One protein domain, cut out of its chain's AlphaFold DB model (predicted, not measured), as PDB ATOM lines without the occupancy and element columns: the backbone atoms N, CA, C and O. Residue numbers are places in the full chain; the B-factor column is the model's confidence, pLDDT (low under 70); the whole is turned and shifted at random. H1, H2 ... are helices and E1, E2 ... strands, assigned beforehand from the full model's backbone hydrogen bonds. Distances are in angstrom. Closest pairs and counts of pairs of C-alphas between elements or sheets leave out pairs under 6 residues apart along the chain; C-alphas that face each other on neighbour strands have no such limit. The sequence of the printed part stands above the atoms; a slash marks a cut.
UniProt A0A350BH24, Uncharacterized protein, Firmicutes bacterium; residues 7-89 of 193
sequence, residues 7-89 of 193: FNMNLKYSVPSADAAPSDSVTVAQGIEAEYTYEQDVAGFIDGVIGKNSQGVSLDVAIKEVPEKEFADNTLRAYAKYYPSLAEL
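This is residues 7 to 89 of the 193 residues of an uncharacterized protein of Firmicutes bacterium (UniProt A0A350BH24). This is a long, twisted ribbon of three antiparallel strands, with three short helices following one another at the end where E3 finishes, off the sheet. E3 runs through the middle of the ribbon, with E1 along one edge and E2 along the other, and the hairpin of E2 and E3 runs on past the last residue of E1. A long stretch without named elements, residues 17 to 34, folds back from the end of E1 to the start of E2. The printed part has 83 residues with three named strands and three named helices in the order E1 E2 E3 H1 H2 H3; the sheet's order is E1, E3, E2, all antiparallel, and the class is mixed, helices and strands. The whole is loose, with a radius of gyration of the C-alphas of 15.4 A, and elongated, spanning 46 by 24 by 23 A.

The printed part begins with E1, residues 7 to 16, an edge strand of the sheet. Its neighbour is the inner strand E3, residues 49 to 67, antiparallel to it with 149 degrees between their directions. The C-alphas of Ser 14 and Ser 58 face each other at 4.2 A. Between these two strands N 9 and O 63 are 2.9 A apart and N 59 and O 13 are 2.8 A apart, within hydrogen-bond range. The other edge strand is E2, residues 35 to 46, which forms a hairpin with E3. These two are antiparallel at 154 degrees, with N 37 and O 60 at 2.8 A and N 54 and O 43 at 2.9 A, within hydrogen-bond range. E3 bends by 84 degrees at residue 52. E1 and E2 are apart. After E3, with no residue between, comes H1, residues 68 to 71; its closest C-alpha pair with E1 is that of Phe 7 and Glu 68, 6.4 A apart. H1 and H2, residues 76 to 80, touch only at the corner by their link, and only just, with 3 pairs of C-alphas within 8 A; the closest are those of Phe 71 and Ala 78, 5.6 A apart. H2 touches H3, residues 84 to 89, where the closest C-alphas, those of Ala 80 and Leu 86, are 5.3 A apart. H1 and H3 are apart, and the three helices are not on the sheet. In H2 every O i to N i+4 pair is within hydrogen-bond range; in H3 0 of 2 are, beside 3 of 3 O i to N i+3 pairs, and H1 is too short for an i+4 pair.

E1 starts at C-alpha 7, (167.965, 99.074, 186.493), and measures 28.6 A from first to last C-alpha. E2 measures 30.2 A over residues 35 to 46. E3, the longest strand with 19 residues, measures 43.9 A, from C-alpha 49 at (163.508, 110.818, 150.215) to C-alpha 67. H1 over residues 68 to 71, H2 over 76 to 80 and H3 over 84 to 89 are short, and H3 ends at C-alpha 89, (145.826, 104.391, 178.699).

The two C-alphas farthest apart, those of Gly 31 and Val 49, are 46.3 A apart, and the first and last printed C-alphas are 24.1 A apart. The printed part has no cut. The link from E1 to E2, with 18 residues, is long; the links from E2 to E3, E3 to H1, H1 to H2 and H2 to H3 are tight. The mean pLDDT of the printed part is 76.2, and 29 residues are under 70: residues 15 to 21, residue 23 and residues 38 to 58. The mean over E2 is 62.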
ATOM      1  N   PHE A   7     167.869  98.530 187.843       83.88
ATOM      2  CA  PHE A   7     167.965  99.074 186.493       83.88
ATOM      3  C   PHE A   7     167.443 100.513 186.427       83.88
ATOM      4  O   PHE A   7     166.770 101.001 187.335       83.88
ATOM      5  N   ASN A   8     167.789 101.212 185.347       85.75
ATOM      6  CA  ASN A   8     167.227 102.524 185.049       85.75
ATOM      7  C   ASN A   8     166.045 102.339 184.108       85.75
ATOM      8  O   ASN A   8     166.159 101.650 183.095       85.75
ATOM      9  N   MET A   9     164.935 102.980 184.433       87.62
ATOM     10  CA  MET A   9     163.728 102.948 183.632       87.62
ATOM     11  C   MET A   9     163.558 104.291 182.926       87.62
ATOM     12  O   MET A   9     163.816 105.341 183.512       87.62
ATOM     13  N   ASN A  10     163.146 104.261 181.664       85.88
ATOM     14  CA  ASN A  10     162.836 105.451 180.885       85.88
ATOM     15  C   ASN A  10     161.498 105.227 180.174       85.88
ATOM     16  O   ASN A  10     161.298 104.183 179.554       85.88
ATOM     17  N   LEU A  11     160.593 106.196 180.301       82.75
ATOM     18  CA  LEU A  11     159.344 106.240 179.553       82.75
ATOM     19  C   LEU A  11     159.362 107.471 178.648       82.75
ATOM     20  O   LEU A  11     159.412 108.602 179.137       82.75
ATOM     21  N   LYS A  12     159.302 107.228 177.337       82.38
ATOM     22  CA  LYS A  12     159.248 108.260 176.302       82.38
ATOM     23  C   LYS A  12     157.825 108.395 175.768       82.38
ATOM     24  O   LYS A  12     157.281 107.453 175.196       82.38
ATOM     25  N   TYR A  13     157.238 109.579 175.903       75.19
ATOM     26  CA  TYR A  13     156.026 109.967 175.184       75.19
ATOM     27  C   TYR A  13     156.422 110.785 173.959       75.19
ATOM     28  O   TYR A  13     157.202 111.724 174.077       75.19
ATOM     29  N   SER A  14     155.931 110.430 172.773       71.62
ATOM     30  CA  SER A  14     156.298 111.098 171.518       71.62
ATOM     31  C   SER A  14     155.058 111.468 170.724       71.62
ATOM     32  O   SER A  14     154.157 110.648 170.557       71.62
ATOM     33  N   VAL A  15     155.033 112.695 170.207       67.94
ATOM     34  CA  VAL A  15     153.948 113.206 169.370       67.94
ATOM     35  C   VAL A  15     154.519 113.603 168.010       67.94
ATOM     36  O   VAL A  15     155.320 114.543 167.936       67.94
ATOM     37  N   PRO A  16     154.138 112.909 166.922       65.06
ATOM     38  CA  PRO A  16     154.523 113.309 165.577       65.06
ATOM     39  C   PRO A  16     153.846 114.623 165.190       65.06
ATOM     40  O   PRO A  16     152.691 114.863 165.536       65.06
ATOM     41  N   SER A  17     154.554 115.450 164.422       66.31
ATOM     42  CA  SER A  17     154.019 116.664 163.796       66.31
ATOM     43  C   SER A  17     153.391 117.661 164.780       66.31
ATOM     44  O   SER A  17     152.454 118.372 164.421       66.31
ATOM     45  N   ALA A  18     153.893 117.713 166.017       63.06
ATOM     46  CA  ALA A  18     153.438 118.634 167.055       63.06
ATOM     47  C   ALA A  18     154.551 119.599 167.482       63.06
ATOM     48  O   ALA A  18     155.732 119.281 167.378       63.06
ATOM     49  N   ASP A  19     154.154 120.772 167.980       61.84
ATOM     50  CA  ASP A  19     155.080 121.815 168.446       61.84
ATOM     51  C   ASP A  19     155.448 121.666 169.931       61.84
ATOM     52  O   ASP A  19     156.459 122.201 170.377       61.84
ATOM     53  N   ALA A  20     154.645 120.934 170.713       61.44
ATOM     54  CA  ALA A  20     154.906 120.644 172.122       61.44
ATOM     55  C   ALA A  20     154.253 119.325 172.564       61.44
ATOM     56  O   ALA A  20     153.152 118.989 172.128       61.44
ATOM     57  N   ALA A  21     154.933 118.593 173.449       65.12
ATOM     58  CA  ALA A  21     154.348 117.481 174.187       65.12
ATOM     59  C   ALA A  21     153.704 118.041 175.472       65.12
ATOM     60  O   ALA A  21     154.324 118.893 176.117       65.12
ATOM     61  N   PRO A  22     152.493 117.605 175.866       72.81
ATOM     62  CA  PRO A  22     151.897 118.014 177.135       72.81
ATOM     63  C   PRO A  22     152.808 117.649 178.310       72.81
ATOM     64  O   PRO A  22     153.344 116.541 178.364       72.81
ATOM     65  N   SER A  23     152.985 118.560 179.265       68.81
ATOM     66  CA  SER A  23     153.870 118.345 180.421       68.81
ATOM     67  C   SER A  23     153.381 117.250 181.374       68.81
ATOM     68  O   SER A  23     154.155 116.756 182.184       68.81
ATOM     69  N   ASP A  24     152.101 116.894 181.293       72.44
ATOM     70  CA  ASP A  24     151.424 115.852 182.066       72.44
ATOM     71  C   ASP A  24     151.264 114.531 181.294       72.44
ATOM     72  O   ASP A  24     150.701 113.579 181.824       72.44
ATOM     73  N   SER A  25     151.802 114.437 180.073       76.06
ATOM     74  CA  SER A  25     151.756 113.206 179.266       76.06
ATOM     75  C   SER A  25     152.482 112.023 179.918       76.06
ATOM     76  O   SER A  25     152.114 110.866 179.704       76.06
ATOM     77  N   VAL A  26     153.485 112.308 180.754       79.81
ATOM     78  CA  VAL A  26     154.141 111.325 181.616       79.81
ATOM     79  C   VAL A  26     154.224 111.874 183.032       79.81
ATOM     80  O   VAL A  26     154.888 112.877 183.291       79.81
ATOM     81  N   THR A  27     153.574 111.185 183.965       83.38
ATOM     82  CA  THR A  27     153.628 111.508 185.391       83.38
ATOM     83  C   THR A  27     154.387 110.427 186.140       83.38
ATOM     84  O   THR A  27     154.386 109.261 185.750       83.38
ATOM     85  N   VAL A  28     155.062 110.824 187.217       89.25
ATOM     86  CA  VAL A  28     155.822 109.923 188.086       89.25
ATOM     87  C   VAL A  28     155.105 109.824 189.425       89.25
ATOM     88  O   VAL A  28     154.514 110.798 189.894       89.25
ATOM     89  N   ALA A  29     155.123 108.637 190.030       91.50
ATOM     90  CA  ALA A  29     154.470 108.419 191.311       91.50
ATOM     91  C   ALA A  29     155.061 109.309 192.416       91.50
ATOM     92  O   ALA A  29     156.252 109.628 192.441       91.50
ATOM     93  N   GLN A  30     154.204 109.719 193.350       90.44
ATOM     94  CA  GLN A  30     154.583 110.634 194.421       90.44
ATOM     95  C   GLN A  30     155.767 110.088 195.233       90.44
ATOM     96  O   GLN A  30     155.738 108.958 195.715       90.44
ATOM     97  N   GLY A  31     156.783 110.929 195.437       88.94
ATOM     98  CA  GLY A  31     157.966 110.585 196.230       88.94
ATOM     99  C   GLY A  31     159.075 109.872 195.452       88.94
ATOM    100  O   GLY A  31     160.101 109.564 196.051       88.94
ATOM    101  N   ILE A  32     158.901 109.646 194.147       89.31
ATOM    102  CA  ILE A  32     159.955 109.139 193.265       89.31
ATOM    103  C   ILE A  32     160.648 110.315 192.571       89.31
ATOM    104  O   ILE A  32     159.998 111.198 192.014       89.31
ATOM    105  N   GLU A  33     161.979 110.327 192.616       90.69
ATOM    106  CA  GLU A  33     162.801 111.291 191.885       90.69
ATOM    107  C   GLU A  33     162.950 110.859 190.420       90.69
ATOM    108  O   GLU A  33     163.197 109.684 190.133       90.69
ATOM    109  N   ALA A  34     162.802 111.807 189.493       88.44
ATOM    110  CA  ALA A  34     162.892 111.547 188.064       88.44
ATOM    111  C   ALA A  34     163.567 112.692 187.302       88.44
ATOM    112  O   ALA A  34     163.463 113.864 187.669       88.44
ATOM    113  N   GLU A  35     164.226 112.334 186.204       85.75
ATOM    114  CA  GLU A  35     164.832 113.269 185.259       85.75
ATOM    115  C   GLU A  35     163.916 113.433 184.047       85.75
ATOM    116  O   GLU A  35     163.578 112.455 183.383       85.75
ATOM    117  N   TYR A  36     163.535 114.675 183.753       79.50
ATOM    118  CA  TYR A  36     162.681 115.023 182.621       79.50
ATOM    119  C   TYR A  36     163.524 115.634 181.506       79.50
ATOM    120  O   TYR A  36     164.249 116.606 181.729       79.50
ATOM    121  N   THR A  37     163.399 115.097 180.297       75.94
ATOM    122  CA  THR A  37     164.051 115.627 179.102       75.94
ATOM    123  C   THR A  37     163.002 115.876 178.030       75.94
ATOM    124  O   THR A  37     162.279 114.973 177.632       75.94
ATOM    125  N   TYR A  38     162.917 117.122 177.567       67.94
ATOM    126  CA  TYR A  38     162.132 117.472 176.388       67.94
ATOM    127  C   TYR A  38     163.035 117.472 175.156       67.94
ATOM    128  O   TYR A  38     164.120 118.078 175.178       67.94
ATOM    129  N   GLU A  39     162.588 116.812 174.091       63.78
ATOM    130  CA  GLU A  39     163.304 116.738 172.820       63.78
ATOM    131  C   GLU A  39     162.408 117.161 171.659       63.78
ATOM    132  O   GLU A  39     161.216 116.864 171.616       63.78
ATOM    133  N   GLN A  40     163.002 117.878 170.708       59.03
ATOM    134  CA  GLN A  40     162.431 118.056 169.383       59.03
ATOM    135  C   GLN A  40     163.197 117.120 168.455       59.03
ATOM    136  O   GLN A  40     164.388 117.321 168.201       59.03
ATOM    137  N   ASP A  41     162.510 116.088 167.993       58.38
ATOM    138  CA  ASP A  41     163.049 115.060 167.122       58.38
ATOM    139  C   ASP A  41     162.811 115.494 165.672       58.38
ATOM    140  O   ASP A  41     161.683 115.756 165.267       58.38
ATOM    141  N   VAL A  42     163.871 115.614 164.872       55.91
ATOM    142  CA  VAL A  42     163.756 115.928 163.439       55.91
ATOM    143  C   VAL A  42     164.275 114.740 162.645       55.91
ATOM    144  O   VAL A  42     165.481 114.508 162.575       55.91
ATOM    145  N   ALA A  43     163.359 113.993 162.032       55.81
ATOM    146  CA  ALA A  43     163.686 112.888 161.144       55.81
ATOM    147  C   ALA A  43     163.845 113.426 159.722       55.81
ATOM    148  O   ALA A  43     162.867 113.837 159.107       55.81
ATOM    149  N   GLY A  44     165.074 113.446 159.201       46.72
ATOM    150  CA  GLY A  44     165.362 114.034 157.890       46.72
ATOM    151  C   GLY A  44     165.200 113.106 156.683       46.72
ATOM    152  O   GLY A  44     165.520 113.515 155.567       46.72
ATOM    153  N   PHE A  45     164.828 111.839 156.889       44.69
ATOM    154  CA  PHE A  45     164.821 110.812 155.842       44.69
ATOM    155  C   PHE A  45     163.565 109.945 155.905       44.69
ATOM    156  O   PHE A  45     163.597 108.793 156.332       44.69
ATOM    157  N   ILE A  46     162.452 110.515 155.460       48.75
ATOM    158  CA  ILE A  46     161.153 109.841 155.468       48.75
ATOM    159  C   ILE A  46     160.828 109.328 154.070       48.75
ATOM    160  O   ILE A  46     161.133 109.979 153.069       48.75
ATOM    161  N   ASP A  47     160.246 108.129 153.995       48.34
ATOM    162  CA  ASP A  47     159.875 107.443 152.746       48.34
ATOM    163  C   ASP A  47     161.019 107.258 151.734       48.34
ATOM    164  O   ASP A  47     160.797 107.121 150.533       48.34
ATOM    165  N   GLY A  48     162.270 107.268 152.198       45.59
ATOM    166  CA  GLY A  48     163.436 107.117 151.328       45.59
ATOM    167  C   GLY A  48     163.798 108.375 150.532       45.59
ATOM    168  O   GLY A  48     164.589 108.291 149.591       45.59
ATOM    169  N   VAL A  49     163.247 109.541 150.892       47.56
ATOM    170  CA  VAL A  49     163.508 110.818 150.215       47.56
ATOM    171  C   VAL A  49     164.424 111.701 151.066       47.56
ATOM    172  O   VAL A  49     164.099 112.069 152.192       47.56
ATOM    173  N   ILE A  50     165.574 112.073 150.499       47.50
ATOM    174  CA  ILE A  50     166.542 113.001 151.109       47.50
ATOM    175  C   ILE A  50     165.908 114.389 151.258       47.50
ATOM    176  O   ILE A  50     165.331 114.912 150.305       47.50
ATOM    177  N   GLY A  51     166.024 114.990 152.446       46.38
ATOM    178  CA  GLY A  51     165.472 116.313 152.752       46.38
ATOM    179  C   GLY A  51     163.960 116.348 153.013       46.38
ATOM    180  O   GLY A  51     163.410 117.431 153.227       46.38
ATOM    181  N   LYS A  52     163.276 115.193 153.014       49.38
ATOM    182  CA  LYS A  52     161.897 115.088 153.505       49.38
ATOM    183  C   LYS A  52     161.937 114.955 155.025       49.38
ATOM    184  O   LYS A  52     162.121 113.861 155.555       49.38
ATOM    185  N   ASN A  53     161.772 116.091 155.700       53.41
ATOM    186  CA  ASN A  53     161.823 116.168 157.155       53.41
ATOM    187  C   ASN A  53     160.423 115.997 157.769       53.41
ATOM    188  O   ASN A  53     159.473 116.617 157.292       53.41
ATOM    189  N   SER A  54     160.310 115.239 158.862       58.22
ATOM    190  CA  SER A  54     159.215 115.386 159.834       58.22
ATOM    191  C   SER A  54     159.794 115.828 161.165       58.22
ATOM    192  O   SER A  54     160.900 115.428 161.533       58.22
ATOM    193  N   GLN A  55     159.043 116.669 161.867       60.53
ATOM    194  CA  GLN A  55     159.341 117.037 163.240       60.53
ATOM    195  C   GLN A  55     158.393 116.288 164.169       60.53
ATOM    196  O   GLN A  55     157.198 116.177 163.899       60.53
ATOM    197  N   GLY A  56     158.920 115.803 165.276       64.38
ATOM    198  CA  GLY A  56     158.172 115.334 166.422       64.38
ATOM    199  C   GLY A  56     158.698 116.009 167.673       64.38
ATOM    200  O   GLY A  56     159.764 116.626 167.688       64.38
ATOM    201  N   VAL A  57     157.929 115.892 168.737       63.81
ATOM    202  CA  VAL A  57     158.329 116.343 170.063       63.81
ATOM    203  C   VAL A  57     158.127 115.203 171.025       63.81
ATOM    204  O   VAL A  57     157.172 114.432 170.899       63.81
ATOM    205  N   SER A  58     159.027 115.090 171.982       69.94
ATOM    206  CA  SER A  58     158.982 114.021 172.952       69.94
ATOM    207  C   SER A  58     159.305 114.500 174.356       69.94
ATOM    208  O   SER A  58     159.974 115.512 174.574       69.94
ATOM    209  N   LEU A  59     158.731 113.780 175.313       75.00
ATOM    210  CA  LEU A  59     158.982 113.917 176.733       75.00
ATOM    211  C   LEU A  59     159.504 112.576 177.239       75.00
ATOM    212  O   LEU A  59     158.769 111.591 177.295       75.00
ATOM    213  N   ASP A  60     160.776 112.567 177.605       80.94
ATOM    214  CA  ASP A  60     161.468 111.448 178.219       80.94
ATOM    215  C   ASP A  60     161.495 111.642 179.731       80.94
ATOM    216  O   ASP A  60     161.939 112.683 180.226       80.94
ATOM    217  N   VAL A  61     161.053 110.631 180.475       82.25
ATOM    218  CA  VAL A  61     161.086 110.653 181.938       82.25
ATOM    219  C   VAL A  61     161.839 109.440 182.445       82.25
ATOM    220  O   VAL A  61     161.392 108.307 182.274       82.25
ATOM    221  N   ALA A  62     162.988 109.667 183.077       88.25
ATOM    222  CA  ALA A  62     163.863 108.614 183.573       88.25
ATOM    223  C   ALA A  62     163.806 108.494 185.100       88.25
ATOM    224  O   ALA A  62     163.934 109.490 185.809       88.25
ATOM    225  N   ILE A  63     163.679 107.264 185.597       89.56
ATOM    226  CA  ILE A  63     163.787 106.905 187.014       89.56
ATOM    227  C   ILE A  63     165.003 105.989 187.160       89.56
ATOM    228  O   ILE A  63     165.143 104.997 186.441       89.56
ATOM    229  N   LYS A  64     165.911 106.329 188.076       90.38
ATOM    230  CA  LYS A  64     167.150 105.574 188.296       90.38
ATOM    231  C   LYS A  64     166.990 104.555 189.415       90.38
ATOM    232  O   LYS A  64     166.190 104.749 190.325       90.38
ATOM    233  N   GLU A  65     167.813 103.511 189.370       90.31
ATOM    234  CA  GLU A  65     167.983 102.564 190.482       90.31
ATOM    235  C   GLU A  65     166.706 101.825 190.933       90.31
ATOM    236  O   GLU A  65     166.535 101.506 192.114       90.31
ATOM    237  N   VAL A  66     165.825 101.508 189.987       90.31
ATOM    238  CA  VAL A  66     164.580 100.782 190.241       90.31
ATOM    239  C   VAL A  66     164.877  99.301 190.540       90.31
ATOM    240  O   VAL A  66     165.619  98.682 189.770       90.31
ATOM    241  N   PRO A  67     164.328  98.699 191.617       91.31
ATOM    242  CA  PRO A  67     164.571  97.292 191.944       91.31
ATOM    243  C   PRO A  67     163.959  96.335 190.911       91.31
ATOM    244  O   PRO A  67     162.744  96.317 190.712       91.31
ATOM    245  N   GLU A  68     164.776  95.466 190.310       86.75
ATOM    246  CA  GLU A  68     164.339  94.537 189.252       86.75
ATOM    247  C   GLU A  68     163.259  93.557 189.731       86.75
ATOM    248  O   GLU A  68     162.314  93.244 189.008       86.75
ATOM    249  N   LYS A  69     163.326  93.142 191.002       89.44
ATOM    250  CA  LYS A  69     162.358  92.217 191.613       89.44
ATOM    251  C   LYS A  69     160.905  92.702 191.543       89.44
ATOM    252  O   LYS A  69     159.992  91.883 191.610       89.44
ATOM    253  N   GLU A  70     160.674  94.013 191.452       88.81
ATOM    254  CA  GLU A  70     159.322  94.578 191.384       88.81
ATOM    255  C   GLU A  70     158.649  94.363 190.025       88.81
ATOM    256  O   GLU A  70     157.437  94.553 189.917       88.81
ATOM    257  N   PHE A  71     159.422  93.909 189.035       88.50
ATOM    258  CA  PHE A  71     159.020  93.668 187.652       88.50
ATOM    259  C   PHE A  71     159.043  92.179 187.296       88.50
ATOM    260  O   PHE A  71     158.946  91.822 186.127       88.50
ATOM    261  N   ALA A  72     159.133  91.291 188.293       85.25
ATOM    262  CA  ALA A  72     159.197  89.845 188.076       85.25
ATOM    263  C   ALA A  72     157.986  89.277 187.311       85.25
ATOM    264  O   ALA A  72     158.107  88.236 186.669       85.25
ATOM    265  N   ASP A  73     156.827  89.944 187.379       85.38
ATOM    266  CA  ASP A  73     155.617  89.560 186.642       85.38
ATOM    267  C   ASP A  73     155.481  90.233 185.265       85.38
ATOM    268  O   ASP A  73     154.579  89.867 184.512       85.38
ATOM    269  N   ASN A  74     156.362  91.189 184.944       86.69
ATOM    270  CA  ASN A  74     156.411  91.934 183.687       86.69
ATOM    271  C   ASN A  74     155.044  92.493 183.227       86.69
ATOM    272  O   ASN A  74     154.726  92.531 182.038       86.69
ATOM    273  N   THR A  75     154.198  92.910 184.173       92.81
ATOM    274  CA  THR A  75     152.863  93.460 183.879       92.81
ATOM    275  C   THR A  75     152.877  94.977 183.749       92.81
ATOM    276  O   THR A  75     153.647  95.649 184.434       92.81
ATOM    277  N   LEU A  76     151.946  95.548 182.976       89.06
ATOM    278  CA  LEU A  76     151.717  96.999 182.921       89.06
ATOM    279  C   LEU A  76     151.553  97.605 184.325       89.06
ATOM    280  O   LEU A  76     152.045  98.700 184.593       89.06
ATOM    281  N   ARG A  77     150.927  96.873 185.256       93.25
ATOM    282  CA  ARG A  77     150.792  97.253 186.669       93.25
ATOM    283  C   ARG A  77     152.131  97.541 187.338       93.25
ATOM    284  O   ARG A  77     152.198  98.488 188.117       93.25
ATOM    285  N   ALA A  78     153.156  96.726 187.094       92.38
ATOM    286  CA  ALA A  78     154.476  96.917 187.691       92.38
ATOM    287  C   ALA A  78     155.069  98.269 187.271       92.38
ATOM    288  O   ALA A  78     155.485  99.045 188.128       92.38
ATOM    289  N   TYR A  79     154.980  98.606 185.982       91.81
ATOM    290  CA  TYR A  79     155.429  99.892 185.439       91.81
ATOM    291  C   TYR A  79     154.550 101.066 185.897       91.81
ATOM    292  O   TYR A  79     155.067 102.125 186.254       91.81
ATOM    293  N   ALA A  80     153.229 100.877 185.979       91.94
ATOM    294  CA  ALA A  80     152.286 101.913 186.400       91.94
ATOM    295  C   ALA A  80     152.450 102.347 187.871       91.94
ATOM    296  O   ALA A  80     152.046 103.451 188.232       91.94
ATOM    297  N   LYS A  81     153.081 101.525 188.728       93.44
ATOM    298  CA  LYS A  81     153.479 101.944 190.089       93.44
ATOM    299  C   LYS A  81     154.464 103.113 190.078       93.44
ATOM    300  O   LYS A  81     154.485 103.883 191.031       93.44
ATOM    301  N   TYR A  82     155.273 103.212 189.027       93.94
ATOM    302  CA  TYR A  82     156.314 104.220 188.859       93.94
ATOM    303  C   TYR A  82     155.862 105.350 187.929       93.94
ATOM    304  O   TYR A  82     156.125 106.514 188.231       93.94
ATOM    305  N   TYR A  83     155.124 105.016 186.864       92.12
ATOM    306  CA  TYR A  83     154.506 105.968 185.937       92.12
ATOM    307  C   TYR A  83     152.974 105.841 185.934       92.12
ATOM    308  O   TYR A  83     152.423 105.113 185.101       92.12
ATOM    309  N   PRO A  84     152.251 106.527 186.839       91.94
ATOM    310  CA  PRO A  84     150.798 106.396 186.957       91.94
ATOM    311  C   PRO A  84     150.020 106.707 185.675       91.94
ATOM    312  O   PRO A  84     148.977 106.095 185.454       91.94
ATOM    313  N   SER A  85     150.544 107.575 184.800       85.69
ATOM    314  CA  SER A  85     149.925 107.876 183.501       85.69
ATOM    315  C   SER A  85     149.719 106.635 182.621       85.69
ATOM    316  O   SER A  85     148.795 106.602 181.812       85.69
ATOM    317  N   LEU A  86     150.498 105.561 182.812       86.75
ATOM    318  CA  LEU A  86     150.293 104.292 182.105       86.75
ATOM    319  C   LEU A  86     148.952 103.622 182.442       86.75
ATOM    320  O   LEU A  86     148.380 102.934 181.598       86.75
ATOM    321  N   ALA A  87     148.423 103.830 183.652       87.31
ATOM    322  CA  ALA A  87     147.126 103.286 184.054       87.31
ATOM    323  C   ALA A  87     145.944 103.998 183.371       87.31
ATOM    324  O   ALA A  87     144.833 103.469 183.349       87.31
ATOM    325  N   GLU A  88     146.177 105.182 182.803       84.50
ATOM    326  CA  GLU A  88     145.158 106.010 182.152       84.50
ATOM    327  C   GLU A  88     144.976 105.656 180.667       84.50
ATOM    328  O   GLU A  88     144.011 106.089 180.040       84.50
ATOM    329  N   LEU A  89     145.847 104.803 180.109       80.81
ATOM    330  CA  LEU A  89     145.826 104.391 178.699       80.81
ATOM    331  C   LEU A  89     144.642 103.480 178.326       80.81
ATOM    332  O   LEU A  89     144.477 103.130 177.161       80.81
TER     333      LEU A  89